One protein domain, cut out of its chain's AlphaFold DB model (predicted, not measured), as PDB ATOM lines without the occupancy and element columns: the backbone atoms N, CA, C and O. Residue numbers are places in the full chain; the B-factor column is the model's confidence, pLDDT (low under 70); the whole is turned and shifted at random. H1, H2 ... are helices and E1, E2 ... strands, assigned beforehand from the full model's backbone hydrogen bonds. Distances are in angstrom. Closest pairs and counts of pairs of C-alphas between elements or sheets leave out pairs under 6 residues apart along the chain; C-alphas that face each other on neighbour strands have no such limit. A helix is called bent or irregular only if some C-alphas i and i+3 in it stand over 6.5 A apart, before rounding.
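Overview. This is residues 15 to 71 of the 73 residues of an uncharacterized protein of Mesorhizobium sp. LSJC280B00 (UniProt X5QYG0). A hairpin of two strands, E1 and E2, stands over a longer bent strand, E3, which crosses behind it near E1; two short helices, H1 and H2, sit at separate corners. The 57 printed residues run E1, E2, H1, E3, H2, with E1 and E2 antiparallel; the class is mixed. The whole is compact and rounded, radius of gyration of the C-alphas 11.0 A, spans 26 by 25 by 18 A.

Arrangement. E1, residues 19 to 23, and E2, residues 30 to 34, form an antiparallel hairpin at 149 degrees, with N 20 and O 33 2.8 A apart, within hydrogen-bond range. H1, residues 40 to 46, has Asp 42 closest to Phe 60 of E3, residues 56 to 63, C-alphas 5.7 A apart. E3 pairs with no named strand, bends by 57 degrees at residue 59 and is near E1. H2, residues 64 to 70, meets E3 only through their link, is near E2 and is apart from H1. Every O i to N i+4 pair is within hydrogen-bond range in H2, 2 of 3 in H1.

Along the chain. E1 begins at C-alpha 19 (30.700, -52.066, 6.929) and spans 13.2 A, E2 13.1 A, H1 10.0 A, E3 20.3 A. H2 spans 9.9 A, ending at C-alpha 70 (35.172, -45.678, -5.471).

Size, cuts and confidence. The C-alphas of Ser 52 and Trp 65 are farthest apart, 30.3 A. The printed part has no cut and no long link; residues 50 to 54 are under pLDDT 70.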
ATOM      1  N   VAL A  15      23.533 -53.070   5.375       89.00
ATOM      2  CA  VAL A  15      24.354 -52.635   6.515       89.00
ATOM      3  C   VAL A  15      24.794 -53.870   7.290       89.00
ATOM      4  O   VAL A  15      24.006 -54.775   7.555       89.00
ATOM      5  N   ARG A  16      26.084 -53.934   7.605       89.38
ATOM      6  CA  ARG A  16      26.703 -54.940   8.470       89.38
ATOM      7  C   ARG A  16      27.272 -54.232   9.692       89.38
ATOM      8  O   ARG A  16      27.439 -53.016   9.689       89.38
ATOM      9  N   GLU A  17      27.652 -55.012  10.697       87.75
ATOM     10  CA  GLU A  17      28.226 -54.496  11.943       87.75
ATOM     11  C   GLU A  17      29.369 -53.495  11.697       87.75
ATOM     12  O   GLU A  17      29.333 -52.397  12.232       87.75
ATOM     13  N   ASN A  18      30.312 -53.820  10.800       92.38
ATOM     14  CA  ASN A  18      31.533 -53.028  10.576       92.38
ATOM     15  C   ASN A  18      31.630 -52.364   9.189       92.38
ATOM     16  O   ASN A  18      32.608 -51.678   8.887       92.38
ATOM     17  N   SER A  19      30.658 -52.586   8.303       93.31
ATOM     18  CA  SER A  19      30.700 -52.066   6.929       93.31
ATOM     19  C   SER A  19      29.311 -51.910   6.330       93.31
ATOM     20  O   SER A  19      28.360 -52.543   6.780       93.31
ATOM     21  N   ILE A  20      29.207 -51.115   5.273       92.38
ATOM     22  CA  ILE A  20      28.038 -51.085   4.399       92.38
ATOM     23  C   ILE A  20      28.400 -51.619   3.019       92.38
ATOM     24  O   ILE A  20      29.515 -51.429   2.536       92.38
ATOM     25  N   MET A  21      27.451 -52.295   2.386       93.06
ATOM     26  CA  MET A  21      27.530 -52.693   0.989       93.06
ATOM     27  C   MET A  21      26.770 -51.663   0.171       93.06
ATOM     28  O   MET A  21      25.570 -51.471   0.378       93.06
ATOM     29  N   VAL A  22      27.463 -51.018  -0.757       92.06
ATOM     30  CA  VAL A  22      26.881 -50.030  -1.660       92.06
ATOM     31  C   VAL A  22      27.007 -50.483  -3.102       92.06
ATOM     32  O   VAL A  22      27.949 -51.180  -3.479       92.06
ATOM     33  N   GLU A  23      26.058 -50.071  -3.921       90.50
ATOM     34  CA  GLU A  23      26.176 -50.161  -5.365       90.50
ATOM     35  C   GLU A  23      26.771 -48.863  -5.902       90.50
ATOM     36  O   GLU A  23      26.366 -47.764  -5.517       90.50
ATOM     37  N   VAL A  24      27.768 -49.005  -6.768       87.69
ATOM     38  CA  VAL A  24      28.517 -47.893  -7.344       87.69
ATOM     39  C   VAL A  24      28.414 -48.023  -8.854       87.69
ATOM     40  O   VAL A  24      28.928 -48.984  -9.410       87.69
ATOM     41  N   ALA A  25      27.764 -47.071  -9.525       82.38
ATOM     42  CA  ALA A  25      27.470 -47.177 -10.958       82.38
ATOM     43  C   ALA A  25      28.727 -47.315 -11.841       82.38
ATOM     44  O   ALA A  25      28.688 -47.954 -12.890       82.38
ATOM     45  N   SER A  26      29.850 -46.736 -11.410       84.12
ATOM     46  CA  SER A  26      31.136 -46.792 -12.116       84.12
ATOM     47  C   SER A  26      31.886 -48.119 -11.938       84.12
ATOM     48  O   SER A  26      32.922 -48.323 -12.570       84.12
ATOM     49  N   ARG A  27      31.393 -49.034 -11.090       83.62
ATOM     50  CA  ARG A  27      32.048 -50.307 -10.769       83.62
ATOM     51  C   ARG A  27      31.078 -51.475 -10.905       83.62
ATOM     52  O   ARG A  27      29.891 -51.371 -10.625       83.62
ATOM     53  N   GLN A  28      31.596 -52.632 -11.309       83.56
ATOM     54  CA  GLN A  28      30.791 -53.849 -11.316       83.56
ATOM     55  C   GLN A  28      30.673 -54.424  -9.901       83.56
ATOM     56  O   GLN A  28      31.672 -54.616  -9.207       83.56
ATOM     57  N   GLY A  29      29.442 -54.742  -9.501       85.50
ATOM     58  CA  GLY A  29      29.143 -55.401  -8.233       85.50
ATOM     59  C   GLY A  29      29.157 -54.480  -7.013       85.50
ATOM     60  O   GLY A  29      29.457 -53.287  -7.080       85.50
ATOM     61  N   TRP A  30      28.801 -55.056  -5.867       90.19
ATOM     62  CA  TRP A  30      28.676 -54.312  -4.617       90.19
ATOM     63  C   TRP A  30      30.042 -54.030  -4.002       90.19
ATOM     64  O   TRP A  30      30.885 -54.920  -3.887       90.19
ATOM     65  N   GLN A  31      30.234 -52.793  -3.566       93.25
ATOM     66  CA  GLN A  31      31.450 -52.330  -2.922       93.25
ATOM     67  C   GLN A  31      31.234 -52.266  -1.414       93.25
ATOM     68  O   GLN A  31      30.202 -51.791  -0.943       93.25
ATOM     69  N   SER A  32      32.212 -52.746  -0.650       93.75
ATOM     70  CA  SER A  32      32.185 -52.649   0.806       93.75
ATOM     71  C   SER A  32      32.871 -51.363   1.263       93.75
ATOM     72  O   SER A  32      34.007 -51.082   0.872       93.75
ATOM     73  N   ILE A  33      32.187 -50.593   2.105       93.62
ATOM     74  CA  ILE A  33      32.717 -49.397   2.758       93.62
ATOM     75  C   ILE A  33      32.780 -49.667   4.265       93.62
ATOM     76  O   ILE A  33      31.730 -49.862   4.882       93.62
ATOM     77  N   PRO A  34      33.974 -49.675   4.883       94.06
ATOM     78  CA  PRO A  34      34.105 -49.738   6.334       94.06
ATOM     79  C   PRO A  34      33.413 -48.551   7.005       94.06
ATOM     80  O   PRO A  34      33.589 -47.406   6.582       94.06
ATOM     81  N   ARG A  35      32.665 -48.808   8.083       91.62
ATOM     82  CA  ARG A  35      31.948 -47.753   8.822       91.62
ATOM     83  C   ARG A  35      32.887 -46.719   9.439       91.62
ATOM     84  O   ARG A  35      32.526 -45.554   9.514       91.62
ATOM     85  N   SER A  36      34.121 -47.111   9.762       92.69
ATOM     86  CA  SER A  36      35.174 -46.204  10.238       92.69
ATOM     87  C   SER A  36      35.549 -45.099   9.243       92.69
ATOM     88  O   SER A  36      36.140 -44.100   9.640       92.69
ATOM     89  N   LEU A  37      35.218 -45.262   7.957       93.25
ATOM     90  CA  LEU A  37      35.439 -44.249   6.923       93.25
ATOM     91  C   LEU A  37      34.228 -43.328   6.737       93.25
ATOM     92  O   LEU A  37      34.284 -42.392   5.941       93.25
ATOM     93  N   ILE A  38      33.130 -43.586   7.440       92.81
ATOM     94  CA  ILE A  38      31.910 -42.790   7.395       92.81
ATOM     95  C   ILE A  38      31.931 -41.833   8.583       92.81
ATOM     96  O   ILE A  38      32.386 -42.167   9.674       92.81
ATOM     97  N   HIS A  39      31.455 -40.611   8.382       93.12
ATOM     98  CA  HIS A  39      31.357 -39.653   9.472       93.12
ATOM     99  C   HIS A  39      30.364 -40.158  10.537       93.12
ATOM    100  O   HIS A  39      29.216 -40.467  10.215       93.12
ATOM    101  N   GLY A  40      30.752 -40.163  11.819       86.88
ATOM    102  CA  GLY A  40      29.979 -40.815  12.894       86.88
ATOM    103  C   GLY A  40      28.516 -40.354  13.037       86.88
ATOM    104  O   GLY A  40      27.625 -41.142  13.334       86.88
ATOM    105  N   ALA A  41      28.217 -39.083  12.748       86.38
ATOM    106  CA  ALA A  41      26.829 -38.595  12.756       86.38
ATOM    107  C   ALA A  41      25.936 -39.200  11.649       86.38
ATOM    108  O   ALA A  41      24.714 -39.217  11.797       86.38
ATOM    109  N   ASP A  42      26.520 -39.659  10.541       86.00
ATOM    110  CA  ASP A  42      25.795 -40.362   9.477       86.00
ATOM    111  C   ASP A  42      25.812 -41.874   9.707       86.00
ATOM    112  O   ASP A  42      24.845 -42.550   9.370       86.00
ATOM    113  N   GLU A  43      26.839 -42.388  10.387       82.12
ATOM    114  CA  GLU A  43      26.896 -43.778  10.835       82.12
ATOM    115  C   GLU A  43      25.670 -44.173  11.675       82.12
ATOM    116  O   GLU A  43      25.047 -45.196  11.404       82.12
ATOM    117  N   ILE A  44      25.267 -43.338  12.638       82.69
ATOM    118  CA  ILE A  44      24.097 -43.592  13.502       82.69
ATOM    119  C   ILE A  44      22.789 -43.683  12.693       82.69
ATOM    120  O   ILE A  44      21.829 -44.336  13.109       82.69
ATOM    121  N   LYS A  45      22.719 -43.010  11.539       82.62
ATOM    122  CA  LYS A  45      21.531 -43.030  10.673       82.62
ATOM    123  C   LYS A  45      21.440 -44.328   9.875       82.62
ATOM    124  O   LYS A  45      20.328 -44.785   9.631       82.62
ATOM    125  N   LEU A  46      22.581 -44.929   9.521       80.62
ATOM    126  CA  LEU A  46      22.642 -46.176   8.754       80.62
ATOM    127  C   LEU A  46      21.992 -47.351   9.500       80.62
ATOM    128  O   LEU A  46      21.327 -48.165   8.869       80.62
ATOM    129  N   ASP A  47      22.103 -47.404  10.832       77.38
ATOM    130  CA  ASP A  47      21.478 -48.461  11.651       77.38
ATOM    131  C   ASP A  47      19.945 -48.389  11.687       77.38
ATOM    132  O   ASP A  47      19.284 -49.325  12.131       77.38
ATOM    133  N   ARG A  48      19.363 -47.271  11.240       77.81
ATOM    134  CA  ARG A  48      17.908 -47.066  11.185       77.81
ATOM    135  C   ARG A  48      17.329 -47.335   9.798       77.81
ATOM    136  O   ARG A  48      16.133 -47.128   9.603       77.81
ATOM    137  N   ILE A  49      18.161 -47.740   8.839       74.31
ATOM    138  CA  ILE A  49      17.717 -48.049   7.484       74.31
ATOM    139  C   ILE A  49      17.073 -49.430   7.486       74.31
ATOM    140  O   ILE A  49      17.728 -50.434   7.760       74.31
ATOM    141  N   ASP A  50      15.787 -49.469   7.148       67.69
ATOM    142  CA  ASP A  50      15.066 -50.712   6.912       67.69
ATOM    143  C   ASP A  50      15.206 -51.105   5.433       67.69
ATOM    144  O   ASP A  50      14.705 -50.429   4.529       67.69
ATOM    145  N   PHE A  51      15.955 -52.176   5.169       67.50
ATOM    146  CA  PHE A  51      16.214 -52.652   3.815       67.50
ATOM    147  C   PHE A  51      15.031 -53.491   3.334       67.50
ATOM    148  O   PHE A  51      15.045 -54.716   3.427       67.50
ATOM    149  N   SER A  52      14.037 -52.846   2.727       62.09
ATOM    150  CA  SER A  52      12.874 -53.496   2.100       62.09
ATOM    151  C   SER A  52      13.201 -54.294   0.815       62.09
ATOM    152  O   SER A  52      12.362 -54.460  -0.065       62.09
ATOM    153  N   GLY A  53      14.430 -54.812   0.688       59.12
ATOM    154  CA  GLY A  53      14.870 -55.729  -0.372       59.12
ATOM    155  C   GLY A  53      15.547 -55.082  -1.584       59.12
ATOM    156  O   GLY A  53      16.315 -55.750  -2.274       59.12
ATOM    157  N   HIS A  54      15.351 -53.782  -1.830       65.06
ATOM    158  CA  HIS A  54      15.872 -53.108  -3.032       65.06
ATOM    159  C   HIS A  54      17.047 -52.154  -2.787       65.06
ATOM    160  O   HIS A  54      17.518 -51.515  -3.726       65.06
ATOM    161  N   GLY A  55      17.584 -52.109  -1.567       75.44
ATOM    162  CA  GLY A  55      18.517 -51.057  -1.172       75.44
ATOM    163  C   GLY A  55      17.858 -49.677  -1.165       75.44
ATOM    164  O   GLY A  55      16.767 -49.485  -1.697       75.44
ATOM    165  N   GLN A  56      18.512 -48.711  -0.534       86.50
ATOM    166  CA  GLN A  56      18.015 -47.343  -0.446       86.50
ATOM    167  C   GLN A  56      19.137 -46.368  -0.777       86.50
ATOM    168  O   GLN A  56      20.267 -46.533  -0.314       86.50
ATOM    169  N   GLU A  57      18.838 -45.367  -1.605       88.69
ATOM    170  CA  GLU A  57      19.786 -44.284  -1.838       88.69
ATOM    171  C   GLU A  57      19.984 -43.526  -0.535       88.69
ATOM    172  O   GLU A  57      19.027 -43.101   0.121       88.69
ATOM    173  N   HIS A  58      21.243 -43.389  -0.141       89.94
ATOM    174  CA  HIS A  58      21.596 -42.682   1.068       89.94
ATOM    175  C   HIS A  58      22.731 -41.713   0.802       89.94
ATOM    176  O   HIS A  58      23.724 -42.046   0.150       89.94
ATOM    177  N   THR A  59      22.566 -40.507   1.333       91.44
ATOM    178  CA  THR A  59      23.578 -39.461   1.279       91.44
ATOM    179  C   THR A  59      24.291 -39.416   2.620       91.44
ATOM    180  O   THR A  59      23.664 -39.201   3.657       91.44
ATOM    181  N   PHE A  60      25.602 -39.623   2.607       92.44
ATOM    182  CA  PHE A  60      26.431 -39.651   3.810       92.44
ATOM    183  C   PHE A  60      27.809 -39.064   3.530       92.44
ATOM    184  O   PHE A  60      28.242 -38.943   2.384       92.44
ATOM    185  N   ARG A  61      28.514 -38.682   4.592       94.38
ATOM    186  CA  ARG A  61      29.901 -38.229   4.494       94.38
ATOM    187  C   ARG A  61      30.852 -39.417   4.572       94.38
ATOM    188  O   ARG A  61      30.852 -40.144   5.562       94.38
ATOM    189  N   LEU A  62      31.669 -39.573   3.540       94.56
ATOM    190  CA  LEU A  62      32.695 -40.599   3.389       94.56
ATOM    191  C   LEU A  62      34.070 -39.934   3.337       94.56
ATOM    192  O   LEU A  62      34.194 -38.832   2.811       94.56
ATOM    193  N   MET A  63      35.103 -40.588   3.860       94.12
ATOM    194  CA  MET A  63      36.489 -40.138   3.698       94.12
ATOM    195  C   MET A  63      36.802 -39.856   2.225       94.12
ATOM    196  O   MET A  63      36.534 -40.692   1.362       94.12
ATOM    197  N   GLU A  64      37.377 -38.688   1.944       93.56
ATOM    198  CA  GLU A  64      37.559 -38.166   0.586       93.56
ATOM    199  C   GLU A  64      38.326 -39.144  -0.306       93.56
ATOM    200  O   GLU A  64      37.835 -39.511  -1.370       93.56
ATOM    201  N   TRP A  65      39.446 -39.685   0.182       91.69
ATOM    202  CA  TRP A  65      40.239 -40.668  -0.560       91.69
ATOM    203  C   TRP A  65      39.435 -41.920  -0.936       91.69
ATOM    204  O   TRP A  65      39.646 -42.497  -2.001       91.69
ATOM    205  N   LYS A  66      38.495 -42.352  -0.082       92.56
ATOM    206  CA  LYS A  66      37.671 -43.534  -0.354       92.56
ATOM    207  C   LYS A  66      36.561 -43.214  -1.347       92.56
ATOM    208  O   LYS A  66      36.220 -44.061  -2.169       92.56
ATOM    209  N   ALA A  67      36.005 -42.007  -1.272       91.88
ATOM    210  CA  ALA A  67      35.030 -41.518  -2.235       91.88
ATOM    211  C   ALA A  67      35.639 -41.435  -3.645       91.88
ATOM    212  O   ALA A  67      35.031 -41.924  -4.596       91.88
ATOM    213  N   GLU A  68      36.861 -40.908  -3.757       91.12
ATOM    214  CA  GLU A  68      37.635 -40.869  -5.004       91.12
ATOM    215  C   GLU A  68      38.000 -42.267  -5.500       91.12
ATOM    216  O   GLU A  68      37.770 -42.578  -6.666       91.12
ATOM    217  N   GLU A  69      38.492 -43.144  -4.614       91.12
ATOM    218  CA  GLU A  69      38.802 -44.533  -4.965       91.12
ATOM    219  C   GLU A  69      37.581 -45.205  -5.602       91.12
ATOM    220  O   GLU A  69      37.686 -45.815  -6.665       91.12
ATOM    221  N   LEU A  70      36.407 -45.075  -4.981       89.38
ATOM    222  CA  LEU A  70      35.172 -45.678  -5.471       89.38
ATOM    223  C   LEU A  70      34.583 -44.957  -6.693       89.38
ATOM    224  O   LEU A  70      33.712 -45.525  -7.337       89.38
ATOM    225  N   GLY A  71      35.048 -43.757  -7.049       87.88
ATOM    226  CA  GLY A  71      34.444 -42.956  -8.117       87.88
ATOM    227  C   GLY A  71      33.034 -42.475  -7.765       87.88
ATOM    228  O   GLY A  71      32.165 -42.424  -8.632       87.88
TER     229      GLY A  71